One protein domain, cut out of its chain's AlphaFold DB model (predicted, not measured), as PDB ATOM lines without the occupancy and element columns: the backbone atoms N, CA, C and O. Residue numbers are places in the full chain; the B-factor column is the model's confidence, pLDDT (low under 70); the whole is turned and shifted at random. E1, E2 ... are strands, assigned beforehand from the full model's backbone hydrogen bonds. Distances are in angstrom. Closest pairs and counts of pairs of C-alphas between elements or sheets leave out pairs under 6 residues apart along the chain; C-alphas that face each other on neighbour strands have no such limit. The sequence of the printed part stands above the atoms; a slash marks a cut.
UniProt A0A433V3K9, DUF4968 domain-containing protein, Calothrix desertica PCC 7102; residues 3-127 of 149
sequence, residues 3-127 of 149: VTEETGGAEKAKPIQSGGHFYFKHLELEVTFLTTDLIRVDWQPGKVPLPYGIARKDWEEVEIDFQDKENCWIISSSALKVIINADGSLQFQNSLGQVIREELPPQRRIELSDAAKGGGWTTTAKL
ATOM      1  N   VAL A   3     139.820 176.487 177.629       83.25
ATOM      2  CA  VAL A   3     139.860 175.706 178.870       83.25
ATOM      3  C   VAL A   3     140.709 174.465 178.636       83.25
ATOM      4  O   VAL A   3     140.572 173.807 177.604       83.25
ATOM      5  N   THR A   4     141.576 174.151 179.596       84.12
ATOM      6  CA  THR A   4     142.312 172.886 179.624       84.12
ATOM      7  C   THR A   4     141.502 171.852 180.392       84.12
ATOM      8  O   THR A   4     141.133 172.073 181.545       84.12
ATOM      9  N   GLU A   5     141.225 170.732 179.743       85.81
ATOM     10  CA  GLU A   5     140.671 169.530 180.342       85.81
ATOM     11  C   GLU A   5     141.817 168.555 180.629       85.81
ATOM     12  O   GLU A   5     142.569 168.160 179.734       85.81
ATOM     13  N   GLU A   6     141.953 168.211 181.905       87.44
ATOM     14  CA  GLU A   6     142.885 167.199 182.386       87.44
ATOM     15  C   GLU A   6     142.245 165.812 182.277       87.44
ATOM     16  O   GLU A   6     141.024 165.661 182.367       87.44
ATOM     17  N   THR A   7     143.086 164.791 182.141       85.44
ATOM     18  CA  THR A   7     142.640 163.403 181.952       85.44
ATOM     19  C   THR A   7     141.813 162.876 183.128       85.44
ATOM     20  O   THR A   7     140.803 162.195 182.939       85.44
ATOM     21  N   GLY A   8     142.188 163.255 184.352       85.19
ATOM     22  CA  GLY A   8     141.596 162.708 185.569       85.19
ATOM     23  C   GLY A   8     142.041 161.266 185.825       85.19
ATOM     24  O   GLY A   8     143.030 160.804 185.268       85.19
ATOM     25  N   GLY A   9     141.323 160.570 186.709       88.12
ATOM     26  CA  GLY A   9     141.583 159.164 187.017       88.12
ATOM     27  C   GLY A   9     140.943 158.231 185.991       88.12
ATOM     28  O   GLY A   9     139.782 158.414 185.627       88.12
ATOM     29  N   ALA A  10     141.682 157.222 185.551       85.81
ATOM     30  CA  ALA A  10     141.165 156.158 184.716       85.81
ATOM     31  C   ALA A  10     140.137 155.322 185.487       85.81
ATOM     32  O   ALA A  10     140.370 154.892 186.617       85.81
ATOM     33  N   GLU A  11     138.997 155.079 184.855       88.62
ATOM     34  CA  GLU A  11     137.847 154.417 185.468       88.62
ATOM     35  C   GLU A  11     137.779 152.937 185.085       88.62
ATOM     36  O   GLU A  11     137.245 152.112 185.829       88.62
ATOM     37  N   LYS A  12     138.285 152.595 183.893       92.38
ATOM     38  CA  LYS A  12     138.162 151.257 183.317       92.38
ATOM     39  C   LYS A  12     139.161 151.031 182.190       92.38
ATOM     40  O   LYS A  12     139.443 151.945 181.425       92.38
ATOM     41  N   ALA A  13     139.552 149.775 181.990       95.50
ATOM     42  CA  ALA A  13     140.205 149.332 180.766       95.50
ATOM     43  C   ALA A  13     139.507 148.114 180.144       95.50
ATOM     44  O   ALA A  13     138.762 147.387 180.808       95.50
ATOM     45  N   LYS A  14     139.720 147.903 178.844       96.31
ATOM     46  CA  LYS A  14     139.284 146.716 178.103       96.31
ATOM     47  C   LYS A  14     140.393 146.264 177.152       96.31
ATOM     48  O   LYS A  14     140.839 147.088 176.354       96.31
ATOM     49  N   PRO A  15     140.794 144.983 177.169       96.75
ATOM     50  CA  PRO A  15     141.707 144.458 176.165       96.75
ATOM     51  C   PRO A  15     141.032 144.413 174.786       96.75
ATOM     52  O   PRO A  15     139.822 144.196 174.676       96.75
ATOM     53  N   ILE A  16     141.835 144.590 173.741       95.44
ATOM     54  CA  ILE A  16     141.485 144.334 172.336       95.44
ATOM     55  C   ILE A  16     142.564 143.451 171.706       95.44
ATOM     56  O   ILE A  16     143.604 143.228 172.318       95.44
ATOM     57  N   GLN A  17     142.322 142.966 170.487       92.00
ATOM     58  CA  GLN A  17     143.138 141.944 169.815       92.00
ATOM     59  C   GLN A  17     144.660 142.179 169.913       92.00
ATOM     60  O   GLN A  17     145.376 141.278 170.325       92.00
ATOM     61  N   SER A  18     145.134 143.400 169.634       95.69
ATOM     62  CA  SER A  18     146.559 143.771 169.728       95.69
ATOM     63  C   SER A  18     146.795 144.951 170.680       95.69
ATOM     64  O   SER A  18     147.695 145.758 170.453       95.69
ATOM     65  N   GLY A  19     145.961 145.148 171.704       97.25
ATOM     66  CA  GLY A  19     146.054 146.365 172.514       97.25
ATOM     67  C   GLY A  19     145.050 146.497 173.653       97.25
ATOM     68  O   GLY A  19     144.579 145.513 174.221       97.25
ATOM     69  N   GLY A  20     144.689 147.741 173.970       97.31
ATOM     70  CA  GLY A  20     143.654 148.045 174.952       97.31
ATOM     71  C   GLY A  20     143.017 149.419 174.773       97.31
ATOM     72  O   GLY A  20     143.653 150.357 174.293       97.31
ATOM     73  N   HIS A  21     141.761 149.520 175.207       97.50
ATOM     74  CA  HIS A  21     141.063 150.784 175.434       97.50
ATOM     75  C   HIS A  21     141.059 151.123 176.919       97.50
ATOM     76  O   HIS A  21     140.728 150.276 177.753       97.50
ATOM     77  N   PHE A  22     141.340 152.380 177.227       96.56
ATOM     78  CA  PHE A  22     141.359 152.944 178.567       96.56
ATOM     79  C   PHE A  22     140.387 154.112 178.615       96.56
ATOM     80  O   PHE A  22     140.436 155.013 177.779       96.56
ATOM     81  N   TYR A  23     139.488 154.072 179.587       95.50
ATOM     82  CA  TYR A  23     138.412 155.035 179.741       95.50
ATOM     83  C   TYR A  23     138.698 155.916 180.946       95.50
ATOM     84  O   TYR A  23     138.873 155.426 182.065       95.50
ATOM     85  N   PHE A  24     138.703 157.214 180.698       93.19
ATOM     86  CA  PHE A  24     138.755 158.265 181.696       93.19
ATOM     87  C   PHE A  24     137.417 159.003 181.687       93.19
ATOM     88  O   PHE A  24     136.568 158.778 180.823       93.19
ATOM     89  N   LYS A  25     137.228 159.923 182.632       88.12
ATOM     90  CA  LYS A  25     135.940 160.590 182.854       88.12
ATOM     91  C   LYS A  25     135.306 161.183 181.584       88.12
ATOM     92  O   LYS A  25     134.101 161.060 181.366       88.12
ATOM     93  N   HIS A  26     136.109 161.864 180.769       86.81
ATOM     94  CA  HIS A  26     135.662 162.525 179.534       86.81
ATOM     95  C   HIS A  26     136.544 162.204 178.322       86.81
ATOM     96  O   HIS A  26     136.265 162.681 177.221       86.81
ATOM     97  N   LEU A  27     137.597 161.410 178.530       92.25
ATOM     98  CA  LEU A  27     138.625 161.105 177.544       92.25
ATOM     99  C   LEU A  27     138.775 159.591 177.410       92.25
ATOM    100  O   LEU A  27     138.533 158.841 178.355       92.25
ATOM    101  N   GLU A  28     139.228 159.149 176.249       94.81
ATOM    102  CA  GLU A  28     139.553 157.748 175.999       94.81
ATOM    103  C   GLU A  28     140.954 157.653 175.402       94.81
ATOM    104  O   GLU A  28     141.400 158.549 174.684       94.81
ATOM    105  N   LEU A  29     141.644 156.560 175.700       96.25
ATOM    106  CA  LEU A  29     142.920 156.211 175.096       96.25
ATOM    107  C   LEU A  29     142.801 154.832 174.461       96.25
ATOM    108  O   LEU A  29     142.429 153.865 175.124       96.25
ATOM    109  N   GLU A  30     143.183 154.724 173.196       96.88
ATOM    110  CA  GLU A  30     143.455 153.451 172.539       96.88
ATOM    111  C   GLU A  30     144.970 153.284 172.368       96.88
ATOM    112  O   GLU A  30     145.645 154.133 171.779       96.88
ATOM    113  N   VAL A  31     145.506 152.168 172.864       97.44
ATOM    114  CA  VAL A  31     146.882 151.737 172.591       97.44
ATOM    115  C   VAL A  31     146.824 150.447 171.793       97.44
ATOM    116  O   VAL A  31     146.320 149.446 172.295       97.44
ATOM    117  N   THR A  32     147.377 150.457 170.580       96.81
ATOM    118  CA  THR A  32     147.373 149.300 169.673       96.81
ATOM    119  C   THR A  32     148.779 149.005 169.168       96.81
ATOM    120  O   THR A  32     149.428 149.880 168.597       96.81
ATOM    121  N   PHE A  33     149.247 147.770 169.323       97.00
ATOM    122  CA  PHE A  33     150.468 147.277 168.698       97.00
ATOM    123  C   PHE A  33     150.240 147.056 167.201       97.00
ATOM    124  O   PHE A  33     149.306 146.371 166.788       97.00
ATOM    125  N   LEU A  34     151.103 147.666 166.392       94.75
ATOM    126  CA  LEU A  34     151.156 147.500 164.939       94.75
ATOM    127  C   LEU A  34     152.192 146.429 164.555       94.75
ATOM    128  O   LEU A  34     151.999 145.669 163.613       94.75
ATOM    129  N   THR A  35     153.286 146.359 165.309       95.69
ATOM    130  CA  THR A  35     154.276 145.270 165.319       95.69
ATOM    131  C   THR A  35     154.686 145.024 166.768       95.69
ATOM    132  O   THR A  35     154.241 145.731 167.672       95.69
ATOM    133  N   THR A  36     155.564 144.056 167.028       96.81
ATOM    134  CA  THR A  36     156.067 143.800 168.387       96.81
ATOM    135  C   THR A  36     156.761 145.017 169.010       96.81
ATOM    136  O   THR A  36     156.793 145.136 170.225       96.81
ATOM    137  N   ASP A  37     157.309 145.937 168.226       96.25
ATOM    138  CA  ASP A  37     158.090 147.094 168.680       96.25
ATOM    139  C   ASP A  37     157.482 148.456 168.292       96.25
ATOM    140  O   ASP A  37     158.031 149.495 168.655       96.25
ATOM    141  N   LEU A  38     156.340 148.467 167.594       94.94
ATOM    142  CA  LEU A  38     155.645 149.678 167.158       94.94
ATOM    143  C   LEU A  38     154.218 149.702 167.687       94.94
ATOM    144  O   LEU A  38     153.452 148.758 167.498       94.94
ATOM    145  N   ILE A  39     153.831 150.838 168.254       95.62
ATOM    146  CA  ILE A  39     152.483 151.075 168.764       95.62
ATOM    147  C   ILE A  39     151.880 152.336 168.155       95.62
ATOM    148  O   ILE A  39     152.578 153.285 167.790       95.62
ATOM    149  N   ARG A  40     150.555 152.356 168.105       94.50
ATOM    150  CA  ARG A  40     149.738 153.546 167.924       94.50
ATOM    151  C   ARG A  40     149.132 153.921 169.269       94.50
ATOM    152  O   ARG A  40     148.542 153.072 169.931       94.50
ATOM    153  N   VAL A  41     149.269 155.189 169.628       95.62
ATOM    154  CA  VAL A  41     148.636 155.812 170.794       95.62
ATOM    155  C   VAL A  41     147.634 156.822 170.248       95.62
ATOM    156  O   VAL A  41     148.028 157.713 169.494       95.62
ATOM    157  N   ASP A  42     146.356 156.657 170.574       93.88
ATOM    158  CA  ASP A  42     145.278 157.522 170.093       93.88
ATOM    159  C   ASP A  42     144.437 158.038 171.263       93.88
ATOM    160  O   ASP A  42     143.745 157.272 171.932       93.88
ATOM    161  N   TRP A  43     144.519 159.346 171.508       93.25
ATOM    162  CA  TRP A  43     143.739 160.038 172.531       93.25
ATOM    163  C   TRP A  43     142.474 160.642 171.928       93.25
ATOM    164  O   TRP A  43     142.512 161.366 170.931       93.25
ATOM    165  N   GLN A  44     141.345 160.374 172.574       91.81
ATOM    166  CA  GLN A  44     140.013 160.764 172.138       91.81
ATOM    167  C   GLN A  44     139.315 161.599 173.224       91.81
ATOM    168  O   GLN A  44     139.570 161.412 174.413       91.81
ATOM    169  N   PRO A  45     138.438 162.545 172.838       88.69
ATOM    170  CA  PRO A  45     137.941 162.782 171.482       88.69
ATOM    171  C   PRO A  45     138.897 163.611 170.605       88.69
ATOM    172  O   PRO A  45     139.548 164.559 171.046       88.69
ATOM    173  N   GLY A  46     138.923 163.291 169.316       80.12
ATOM    174  CA  GLY A  46     139.738 163.960 168.306       80.12
ATOM    175  C   GLY A  46     139.400 163.429 166.918       80.12
ATOM    176  O   GLY A  46     138.856 162.335 166.777       80.12
ATOM    177  N   LYS A  47     139.672 164.211 165.870       76.75
ATOM    178  CA  LYS A  47     139.502 163.731 164.496       76.75
ATOM    179  C   LYS A  47     140.817 163.135 164.019       76.75
ATOM    180  O   LYS A  47     141.776 163.875 163.812       76.75
ATOM    181  N   VAL A  48     140.829 161.825 163.781       75.88
ATOM    182  CA  VAL A  48     141.985 161.143 163.190       75.88
ATOM    183  C   VAL A  48     142.275 161.761 161.812       75.88
ATOM    184  O   VAL A  48     141.372 161.825 160.965       75.88
ATOM    185  N   PRO A  49     143.495 162.275 161.567       75.56
ATOM    186  CA  PRO A  49     143.853 162.819 160.267       75.56
ATOM    187  C   PRO A  49     143.919 161.704 159.218       75.56
ATOM    188  O   PRO A  49     144.117 160.532 159.532       75.56
ATOM    189  N   LEU A  50     143.789 162.073 157.942       79.00
ATOM    190  CA  LEU A  50     144.046 161.126 156.857       79.00
ATOM    191  C   LEU A  50     145.510 160.644 156.949       79.00
ATOM    192  O   LEU A  50     146.412 161.484 157.030       79.00
ATOM    193  N   PRO A  51     145.770 159.321 156.953       80.56
ATOM    194  CA  PRO A  51     147.076 158.763 157.296       80.56
ATOM    195  C   PRO A  51     148.055 158.816 156.113       80.56
ATOM    196  O   PRO A  51     148.481 157.791 155.592       80.56
ATOM    197  N   TYR A  52     148.440 160.015 155.673       80.75
ATOM    198  CA  TYR A  52     149.401 160.178 154.573       80.75
ATOM    199  C   TYR A  52     150.824 159.712 154.929       80.75
ATOM    200  O   TYR A  52     151.618 159.443 154.034       80.75
ATOM    201  N   GLY A  53     151.147 159.612 156.224       79.94
ATOM    202  CA  GLY A  53     152.464 159.194 156.713       79.94
ATOM    203  C   GLY A  53     152.644 157.683 156.895       79.94
ATOM    204  O   GLY A  53     153.771 157.237 157.081       79.94
ATOM    205  N   ILE A  54     151.568 156.888 156.846       80.88
ATOM    206  CA  ILE A  54     151.623 155.431 157.038       80.88
ATOM    207  C   ILE A  54     150.979 154.760 155.823       80.88
ATOM    208  O   ILE A  54     149.761 154.759 155.669       80.88
ATOM    209  N   ALA A  55     151.804 154.177 154.952       80.00
ATOM    210  CA  ALA A  55     151.324 153.511 153.738       80.00
ATOM    211  C   ALA A  55     150.654 152.154 154.024       80.00
ATOM    212  O   ALA A  55     149.749 151.741 153.298       80.00
ATOM    213  N   ARG A  56     151.094 151.460 155.082       84.06
ATOM    214  CA  ARG A  56     150.572 150.147 155.481       84.06
ATOM    215  C   ARG A  56     149.271 150.303 156.268       84.06
ATOM    216  O   ARG A  56     149.231 151.019 157.265       84.06
ATOM    217  N   LYS A  57     148.221 149.614 155.822       79.12
ATOM    218  CA  LYS A  57     146.895 149.642 156.461       79.12
ATOM    219  C   LYS A  57     146.608 148.386 157.274       79.12
ATOM    220  O   LYS A  57     146.012 148.490 158.338       79.12
ATOM    221  N   ASP A  58     147.101 147.249 156.795       85.25
ATOM    222  CA  ASP A  58     146.868 145.950 157.411       85.25
ATOM    223  C   ASP A  58     148.117 145.506 158.169       85.25
ATOM    224  O   ASP A  58     149.206 145.362 157.597       85.25
ATOM    225  N   TRP A  59     147.952 145.325 159.472       89.50
ATOM    226  CA  TRP A  59     148.984 144.854 160.387       89.50
ATOM    227  C   TRP A  59     148.630 143.442 160.837       89.50
ATOM    228  O   TRP A  59     147.454 143.107 160.970       89.50
ATOM    229  N   GLU A  60     149.650 142.609 161.011       91.44
ATOM    230  CA  GLU A  60     149.452 141.272 161.564       91.44
ATOM    231  C   GLU A  60     149.093 141.378 163.046       91.44
ATOM    232  O   GLU A  60     149.438 142.353 163.719       91.44
ATOM    233  N   GLU A  61     148.377 140.378 163.547       93.38
ATOM    234  CA  GLU A  61     148.076 140.289 164.968       93.38
ATOM    235  C   GLU A  61     149.371 140.143 165.772       93.38
ATOM    236  O   GLU A  61     150.274 139.389 165.402       93.38
ATOM    237  N   VAL A  62     149.461 140.890 166.871       96.38
ATOM    238  CA  VAL A  62     150.603 140.851 167.778       96.38
ATOM    239  C   VAL A  62     150.130 140.190 169.057       96.38
ATOM    240  O   VAL A  62     149.225 140.702 169.710       96.38
ATOM    241  N   GLU A  63     150.758 139.077 169.431       96.75
ATOM    242  CA  GLU A  63     150.514 138.478 170.739       96.75
ATOM    243  C   GLU A  63     150.920 139.463 171.839       96.75
ATOM    244  O   GLU A  63     152.067 139.929 171.894       96.75
ATOM    245  N   ILE A  64     149.963 139.774 172.709       97.69
ATOM    246  CA  ILE A  64     150.156 140.677 173.836       97.69
ATOM    247  C   ILE A  64     149.725 140.026 175.146       97.69
ATOM    248  O   ILE A  64     148.783 139.238 175.203       97.69
ATOM    249  N   ASP A  65     150.400 140.422 176.216       97.62
ATOM    250  CA  ASP A  65     149.929 140.235 177.580       97.62
ATOM    251  C   ASP A  65     149.279 141.534 178.070       97.62
ATOM    252  O   ASP A  65     149.833 142.622 177.883       97.62
ATOM    253  N   PHE A  66     148.108 141.411 178.694       97.69
ATOM    254  CA  PHE A  66     147.343 142.520 179.252       97.69
ATOM    255  C   PHE A  66     147.161 142.286 180.749       97.69
ATOM    256  O   PHE A  66     146.497 141.335 181.167       97.69
ATOM    257  N   GLN A  67     147.719 143.174 181.565       97.06
ATOM    258  CA  GLN A  67     147.668 143.068 183.017       97.06
ATOM    259  C   GLN A  67     146.989 144.286 183.628       97.06
ATOM    260  O   GLN A  67     147.354 145.427 183.349       97.06
ATOM    261  N   ASP A  68     146.048 144.014 184.524       95.00
ATOM    262  CA  ASP A  68     145.436 144.995 185.413       95.00
ATOM    263  C   ASP A  68     146.164 144.959 186.767       95.00
ATOM    264  O   ASP A  68     146.337 143.885 187.359       95.00
ATOM    265  N   LYS A  69     146.676 146.108 187.216       93.12
ATOM    266  CA  LYS A  69     147.408 146.278 188.476       93.12
ATOM    267  C   LYS A  69     146.771 147.401 189.286       93.12
ATOM    268  O   LYS A  69     146.030 148.238 188.781       93.12
ATOM    269  N   GLU A  70     147.116 147.456 190.567       85.69
ATOM    270  CA  GLU A  70     146.692 148.553 191.429       85.69
ATOM    271  C   GLU A  70     147.248 149.887 190.885       85.69
ATOM    272  O   GLU A  70     148.455 150.121 190.908       85.69
ATOM    273  N   ASN A  71     146.352 150.737 190.369       86.75
ATOM    274  CA  ASN A  71     146.596 152.069 189.787       86.75
ATOM    275  C   ASN A  71     147.265 152.142 188.404       86.75
ATOM    276  O   ASN A  71     147.586 153.247 187.950       86.75
ATOM    277  N   CYS A  72     147.461 151.025 187.706       95.06
ATOM    278  CA  CYS A  72     147.933 151.062 186.325       95.06
ATOM    279  C   CYS A  72     147.540 149.815 185.537       95.06
ATOM    280  O   CYS A  72     147.236 148.761 186.092       95.06
ATOM    281  N   TRP A  73     147.626 149.929 184.217       97.19
ATOM    282  CA  TRP A  73     147.544 148.796 183.308       97.19
ATOM    283  C   TRP A  73     148.848 148.630 182.558       97.19
ATOM    284  O   TRP A  73     149.556 149.595 182.270       97.19
ATOM    285  N   ILE A  74     149.153 147.387 182.218       97.81
ATOM    286  CA  ILE A  74     150.354 147.036 181.479       97.81
ATOM    287  C   ILE A  74     149.933 146.252 180.248       97.81
ATOM    288  O   ILE A  74     149.265 145.227 180.371       97.81
ATOM    289  N   ILE A  75     150.362 146.717 179.077       97.88
ATOM    290  CA  ILE A  75     150.274 145.959 177.831       97.88
ATOM    291  C   ILE A  75     151.691 145.687 177.347       97.88
ATOM    292  O   ILE A  75     152.505 146.609 177.259       97.88
ATOM    293  N   SER A  76     152.006 144.439 177.025       98.00
ATOM    294  CA  SER A  76     153.336 144.080 176.532       98.00
ATOM    295  C   SER A  76     153.301 143.072 175.403       98.00
ATOM    296  O   SER A  76     152.605 142.069 175.496       98.00
ATOM    297  N   SER A  77     154.128 143.312 174.393       97.81
ATOM    298  CA  SER A  77     154.554 142.324 173.405       97.81
ATOM    299  C   SER A  77     155.886 141.683 173.834       97.81
ATOM    300  O   SER A  77     156.424 141.958 174.912       97.81
ATOM    301  N   SER A  78     156.485 140.888 172.945       97.06
ATOM    302  CA  SER A  78     157.838 140.345 173.120       97.06
ATOM    303  C   SER A  78     158.965 141.395 173.136       97.06
ATOM    304  O   SER A  78     160.050 141.099 173.638       97.06
ATOM    305  N   ALA A  79     158.746 142.605 172.603       97.75
ATOM    306  CA  ALA A  79     159.803 143.611 172.429       97.75
ATOM    307  C   ALA A  79     159.551 144.934 173.168       97.75
ATOM    308  O   ALA A  79     160.511 145.629 173.519       97.75
ATOM    309  N   LEU A  80     158.288 145.282 173.422       98.38
ATOM    310  CA  LEU A  80     157.895 146.570 173.977       98.38
ATOM    311  C   LEU A  80     156.801 146.388 175.031       98.38
ATOM    312  O   LEU A  80     155.827 145.663 174.838       98.38
ATOM    313  N   LYS A  81     156.958 147.100 176.142       98.44
ATOM    314  CA  LYS A  81     155.980 147.198 177.221       98.44
ATOM    315  C   LYS A  81     155.517 148.641 177.362       98.44
ATOM    316  O   LYS A  81     156.336 149.557 177.407       98.44
ATOM    317  N   VAL A  82     154.208 148.815 177.479       98.31
ATOM    318  CA  VAL A  82     153.537 150.086 177.736       98.31
ATOM    319  C   VAL A  82     152.844 149.991 179.084       98.31
ATOM    320  O   VAL A  82     152.078 149.062 179.332       98.31
ATOM    321  N   ILE A  83     153.127 150.947 179.959       98.19
ATOM    322  CA  ILE A  83     152.470 151.105 181.254       98.19
ATOM    323  C   ILE A  83     151.598 152.353 181.160       98.19
ATOM    324  O   ILE A  83     152.095 153.430 180.832       98.19
ATOM    325  N   ILE A  84     150.309 152.181 181.429       97.75
ATOM    326  CA  ILE A  84     149.286 153.220 181.410       97.75
ATOM    327  C   ILE A  84     148.897 153.478 182.861       97.75
ATOM    328  O   ILE A  84     148.270 152.628 183.497       97.75
ATOM    329  N   ASN A  85     149.297 154.622 183.405       96.56
ATOM    330  CA  ASN A  85     148.969 154.982 184.781       96.56
ATOM    331  C   ASN A  85     147.555 155.559 184.875       96.56
ATOM    332  O   ASN A  85     147.010 156.087 183.903       96.56
ATOM    333  N   ALA A  86     146.970 155.500 186.072       93.69
ATOM    334  CA  ALA A  86     145.624 156.008 186.313       93.69
ATOM    335  C   ALA A  86     145.455 157.504 185.995       93.69
ATOM    336  O   ALA A  86     144.345 157.919 185.700       93.69
ATOM    337  N   ASP A  87     146.515 158.311 186.032       94.25
ATOM    338  CA  ASP A  87     146.468 159.737 185.681       94.25
ATOM    339  C   ASP A  87     146.548 160.009 184.166       94.25
ATOM    340  O   ASP A  87     146.470 161.159 183.746       94.25
ATOM    341  N   GLY A  88     146.721 158.968 183.344       94.81
ATOM    342  CA  GLY A  88     146.907 159.075 181.897       94.81
ATOM    343  C   GLY A  88     148.361 159.228 181.452       94.81
ATOM    344  O   GLY A  88     148.618 159.290 180.251       94.81
ATOM    345  N   SER A  89     149.322 159.265 182.381       97.12
ATOM    346  CA  SER A  89     150.742 159.216 182.026       97.12
ATOM    347  C   SER A  89     151.121 157.851 181.448       97.12
ATOM    348  O   SER A  89     150.590 156.809 181.851       97.12
ATOM    349  N   LEU A  90     152.063 157.860 180.503       98.06
ATOM    350  CA  LEU A  90     152.521 156.659 179.810       98.06
ATOM    351  C   LEU A  90     154.003 156.421 180.077       98.06
ATOM    352  O   LEU A  90     154.816 157.346 180.060       98.06
ATOM    353  N   GLN A  91     154.380 155.162 180.259       98.06
ATOM    354  CA  GLN A  91     155.779 154.753 180.290       98.06
ATOM    355  C   GLN A  91     156.019 153.618 179.301       98.06
ATOM    356  O   GLN A  91     155.289 152.630 179.268       98.06
ATOM    357  N   PHE A  92     157.089 153.749 178.525       98.19
ATOM    358  CA  PHE A  92     157.502 152.779 177.523       98.19
ATOM    359  C   PHE A  92     158.801 152.120 177.972       98.19
ATOM    360  O   PHE A  92     159.762 152.806 178.341       98.19
ATOM    361  N   GLN A  93     158.842 150.792 177.928       98.38
ATOM    362  CA  GLN A  93     160.004 149.994 178.303       98.38
ATOM    363  C   GLN A  93     160.352 148.993 177.201       98.38
ATOM    364  O   GLN A  93     159.463 148.409 176.587       98.38
ATOM    365  N   ASN A  94     161.644 148.765 176.974       97.31
ATOM    366  CA  ASN A  94     162.095 147.691 176.087       97.31
ATOM    367  C   ASN A  94     161.966 146.305 176.757       97.31
ATOM    368  O   ASN A  94     161.608 146.192 177.932       97.31
ATOM    369  N   SER A  95     162.312 145.243 176.029       95.06
ATOM    370  CA  SER A  95     162.301 143.857 176.530       95.06
ATOM    371  C   SER A  95     163.214 143.603 177.739       95.06
ATOM    372  O   SER A  95     162.997 142.647 178.478       95.06
ATOM    373  N   LEU A  96     164.204 144.469 177.981       96.62
ATOM    374  CA  LEU A  96     165.086 144.419 179.154       96.62
ATOM    375  C   LEU A  96     164.513 145.181 180.363       96.62
ATOM    376  O   LEU A  96     165.168 145.262 181.401       96.62
ATOM    377  N   GLY A  97     163.319 145.771 180.240       96.19
ATOM    378  CA  GLY A  97     162.691 146.592 181.279       96.19
ATOM    379  C   GLY A  97     163.286 147.997 181.409       96.19
ATOM    380  O   GLY A  97     162.968 148.716 182.354       96.19
ATOM    381  N   GLN A  98     164.148 148.416 180.480       96.56
ATOM    382  CA  GLN A  98     164.719 149.759 180.490       96.56
ATOM    383  C   GLN A  98     163.702 150.757 179.943       96.56
ATOM    384  O   GLN A  98     163.127 150.543 178.874       96.56
ATOM    385  N   VAL A  99     163.527 151.872 180.649       96.62
ATOM    386  CA  VAL A  99     162.639 152.960 180.229       96.62
ATOM    387  C   VAL A  99     163.224 153.656 179.003       96.62
ATOM    388  O   VAL A  99     164.325 154.219 179.053       96.62
ATOM    389  N   ILE A 100     162.476 153.618 177.903       95.50
ATOM    390  CA  ILE A 100     162.832 154.280 176.644       95.50
ATOM    391  C   ILE A 100     162.157 155.643 176.498       95.50
ATOM    392  O   ILE A 100     162.705 156.506 175.824       95.50
ATOM    393  N   ARG A 101     160.990 155.842 177.125       95.88
ATOM    394  CA  ARG A 101     160.234 157.099 177.085       95.88
ATOM    395  C   ARG A 101     159.244 157.170 178.245       95.88
ATOM    396  O   ARG A 101     158.654 156.159 178.620       95.88
ATOM    397  N   GLU A 102     159.037 158.373 178.765       97.44
ATOM    398  CA  GLU A 102     157.974 158.699 179.717       97.44
ATOM    399  C   GLU A 102     157.182 159.897 179.199       97.44
ATOM    400  O   GLU A 102     157.767 160.907 178.806       97.44
ATOM    401  N   GLU A 103     155.862 159.798 179.234       97.19
ATOM    402  CA  GLU A 103     154.934 160.876 178.911       97.19
ATOM    403  C   GLU A 103     154.144 161.272 180.152       97.19
ATOM    404  O   GLU A 103     153.685 160.421 180.910       97.19
ATOM    405  N   LEU A 104     154.002 162.578 180.362       96.19
ATOM    406  CA  LEU A 104     153.084 163.146 181.345       96.19
ATOM    407  C   LEU A 104     151.636 162.994 180.854       96.19
ATOM    408  O   LEU A 104     151.434 162.804 179.650       96.19
ATOM    409  N   PRO A 105     150.636 163.118 181.747       94.75
ATOM    410  CA  PRO A 105     149.237 163.125 181.342       94.75
ATOM    411  C   PRO A 105     148.991 164.114 180.196       94.75
ATOM    412  O   PRO A 105     149.511 165.238 180.236       94.75
ATOM    413  N   PRO A 106     148.239 163.722 179.155       93.75
ATOM    414  CA  PRO A 106     147.942 164.624 178.059       93.75
ATOM    415  C   PRO A 106     146.988 165.723 178.528       93.75
ATOM    416  O   PRO A 106     146.161 165.532 179.423       93.75
ATOM    417  N   GLN A 107     147.071 166.867 177.860       91.75
ATOM    418  CA  GLN A 107     146.192 168.003 178.099       91.75
ATOM    419  C   GLN A 107     145.344 168.263 176.865       91.75
ATOM    420  O   GLN A 107     145.872 168.455 175.763       91.75
ATOM    421  N   ARG A 108     144.026 168.317 177.050       89.75
ATOM    422  CA  ARG A 108     143.095 168.672 175.983       89.75
ATOM    423  C   ARG A 108     142.710 170.141 176.108       89.75
ATOM    424  O   ARG A 108     142.177 170.571 177.122       89.75
ATOM    425  N   ARG A 109     142.957 170.931 175.066       88.06
ATOM    426  CA  ARG A 109     142.515 172.327 174.961       88.06
ATOM    427  C   ARG A 109     141.167 172.385 174.265       88.06
ATOM    428  O   ARG A 109     141.012 171.801 173.194       88.06
ATOM    429  N   ILE A 110     140.219 173.108 174.848       83.81
ATOM    430  CA  ILE A 110     138.859 173.263 174.329       83.81
ATOM    431  C   ILE A 110     138.578 174.748 174.111       83.81
ATOM    432  O   ILE A 110     138.686 175.547 175.044       83.81
ATOM    433  N   GLU A 111     138.174 175.117 172.897       79.12
ATOM    434  CA  GLU A 111     137.701 176.467 172.592       79.12
ATOM    435  C   GLU A 111     136.190 176.596 172.844       79.12
ATOM    436  O   GLU A 111     135.366 175.950 172.197       79.12
ATOM    437  N   LEU A 112     135.810 177.488 173.762       68.88
ATOM    438  CA  LEU A 112     134.418 177.848 174.046       68.88
ATOM    439  C   LEU A 112     133.923 178.911 173.045       68.88
ATOM    440  O   LEU A 112     133.788 180.083 173.408       68.88
ATOM    441  N   SER A 113     133.717 178.537 171.780       65.25
ATOM    442  CA  SER A 113     133.022 179.369 170.781       65.25
ATOM    443  C   SER A 113     131.880 178.592 170.113       65.25
ATOM    444  O   SER A 113     131.936 177.365 170.040       65.25
ATOM    445  N   ASP A 114     130.848 179.291 169.614       54.09
ATOM    446  CA  ASP A 114     129.636 178.702 168.998       54.09
ATOM    447  C   ASP A 114     129.932 177.778 167.797       54.09
ATOM    448  O   ASP A 114     129.100 176.966 167.389       54.09
ATOM    449  N   ALA A 115     131.153 177.840 167.260       52.00
ATOM    450  CA  ALA A 115     131.723 176.832 166.383       52.00
ATOM    451  C   ALA A 115     132.610 175.874 167.201       52.00
ATOM    452  O   ALA A 115     133.832 175.914 167.093       52.00
ATOM    453  N   ALA A 116     131.997 174.999 168.005       50.12
ATOM    454  CA  ALA A 116     132.647 173.986 168.851       50.12
ATOM    455  C   ALA A 116     133.376 172.882 168.041       50.12
ATOM    456  O   ALA A 116     133.064 171.695 168.133       50.12
ATOM    457  N   LYS A 117     134.316 173.274 167.177       52.12
ATOM    458  CA  LYS A 117     135.104 172.401 166.293       52.12
ATOM    459  C   LYS A 117     136.615 172.505 166.524       52.12
ATOM    460  O   LYS A 117     137.351 171.744 165.902       52.12
ATOM    461  N   GLY A 118     137.076 173.406 167.392       58.72
ATOM    462  CA  GLY A 118     138.491 173.604 167.707       58.72
ATOM    463  C   GLY A 118     138.836 173.040 169.078       58.72
ATOM    464  O   GLY A 118     138.523 173.643 170.100       58.72
ATOM    465  N   GLY A 119     139.455 171.864 169.109       73.81
ATOM    466  CA  GLY A 119     140.099 171.343 170.307       73.81
ATOM    467  C   GLY A 119     141.448 170.746 169.936       73.81
ATOM    468  O   GLY A 119     141.562 170.071 168.911       73.81
ATOM    469  N   GLY A 120     142.472 171.038 170.730       85.44
ATOM    470  CA  GLY A 120     143.840 170.583 170.504       85.44
ATOM    471  C   GLY A 120     144.292 169.632 171.600       85.44
ATOM    472  O   GLY A 120     143.820 169.715 172.729       85.44
ATOM    473  N   TRP A 121     145.236 168.758 171.282       89.62
ATOM    474  CA  TRP A 121     145.900 167.913 172.266       89.62
ATOM    475  C   TRP A 121     147.338 168.375 172.450       89.62
ATOM    476  O   TRP A 121     148.010 168.756 171.492       89.62
ATOM    477  N   THR A 122     147.811 168.370 173.689       92.19
ATOM    478  CA  THR A 122     149.214 168.592 174.029       92.19
ATOM    479  C   THR A 122     149.713 167.383 174.800       92.19
ATOM    480  O   THR A 122     149.152 167.015 175.828       92.19
ATOM    481  N   THR A 123     150.771 166.770 174.283       92.75
ATOM    482  CA  THR A 123     151.476 165.656 174.918       92.75
ATOM    483  C   THR A 123     152.863 166.128 175.318       92.75
ATOM    484  O   THR A 123     153.569 166.718 174.494       92.75
ATOM    485  N   THR A 124     153.280 165.829 176.543       94.94
ATOM    486  CA  THR A 124     154.595 166.224 177.058       94.94
ATOM    487  C   THR A 124     155.376 164.980 177.434       94.94
ATOM    488  O   THR A 124     154.888 164.157 178.201       94.94
ATOM    489  N   ALA A 125     156.596 164.848 176.922       94.75
ATOM    490  CA  ALA A 125     157.500 163.768 177.299       94.75
ATOM    491  C   ALA A 125     158.610 164.288 178.206       94.75
ATOM    492  O   ALA A 125     159.122 165.388 177.991       94.75
ATOM    493  N   LYS A 126     159.000 163.488 179.200       94.69
ATOM    494  CA  LYS A 126     160.200 163.769 179.987       94.69
ATOM    495  C   LYS A 126     161.416 163.466 179.124       94.69
ATOM    496  O   LYS A 126     161.503 162.375 178.564       94.69
ATOM    497  N   LEU A 127     162.341 164.417 179.058       92.81
ATOM    498  CA  LEU A 127     163.643 164.211 178.442       92.81
ATOM    499  C   LEU A 127     164.687 163.980 179.525       92.81
ATOM    500  O   LEU A 127     164.753 164.715 180.513       92.81
TER     501      LEU A 127
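What this domain is: This is residues 3 to 127 of the 149 residues of the protein "DUF4968 domain-containing protein" of Calothrix desertica PCC 7102 (UniProt A0A433V3K9). Two antiparallel sheets stand face to face as a sandwich, E2 to E5 in one and E6 to E10 in the other, with their strands nearly aligned; a small third sheet, E1, E11 and E12, lies at one end of the longest axis. A long loop, residues 45 to 64, leads from one sheet of the sandwich to the other, and its residues 48 to 55 stick out. The printed part has 125 residues with twelve named strands, E1 to E12 in order along the chain, and no named helix; the class is all strand. The sheets run E2, E3, E4, E5; E6, E7, E8, E9, E10; and E1, E11, E12, each antiparallel throughout. The whole is compact, with a radius of gyration of the C-alphas of 15.1 A and spans of 48 by 37 by 30 A.

Where its parts are: E1 is residues 3 to 6, beginning at C-alpha 3 (139.860, 175.706, 178.870). E2, residues 10 to 16, is the longest strand by residues and measures 17.1 A from first to last C-alpha. E3, residues 19 to 24, measures 16.7 A; E4, residues 28 to 33, 16.8 A; and E5, residues 39 to 44, 16.1 A. After residues 45 to 64, E6 is residues 65 to 69, starting at C-alpha 65 (149.929, 140.235, 177.580). E7 is residues 72 to 76, E8 is residues 80 to 85 and measures 16.3 A, E9 is residues 90 to 94, and E10 is residues 99 to 103. E11 is residues 107 to 111, and E12 is residues 119 to 122, ending at C-alpha 122 (149.214, 168.592, 174.029).

How they stand to each other: E6 to E10 form a meander, each strand the antiparallel neighbour of the one before, and so do E2 to E5. In the five-stranded sheet, E6 and E7 are a hairpin with N 67 and O 74 2.8 A apart, within hydrogen-bond range. E7 and E8 have N 73 and O 84 at 2.9 A, E8 and E9 have N 83 and O 91 at 2.8 A, and E9 and E10 have N 92 and O 101 at 2.9 A. In the four-stranded sheet, N 14 and O 21 of E2 and E3 are 2.8 A apart, N 22 and O 29 of E3 and E4 2.8 A, and N 30 and O 42 of E4 and E5 2.9 A. The facing parts of the two sheets are 9.7 A centre to centre, their best planes are 8 degrees apart, and their strands stand at 7 degrees. The closest C-alphas of E2 and E6 are those of Pro 15 and Phe 66, 6.7 A apart; those of E3 and E7 are Gly 19 and Ile 75, 6.8 A. E4 and E8 are near each other, with 5 pairs of C-alphas within 10 A. In the third sheet, E11 is the inner strand: N 5 of E1 and O 108 are 2.8 A apart, and N 109 and O 120 of E12 2.8 A. Residues 125 to 126 pair antiparallel with residues 102 to 103 of E10.

The domain as a whole: The two C-alphas farthest apart are those of Leu 96 and Asp 114, 50.4 A. The printed part has no cut. The link from E5 to E6, 20 residues, is long, and that from E11 to E12, 7 residues, is short but not tight. Residues 48 to 55 stand free. The mean pLDDT of the printed part is 90.3, and residues 112 to 118 are under 70.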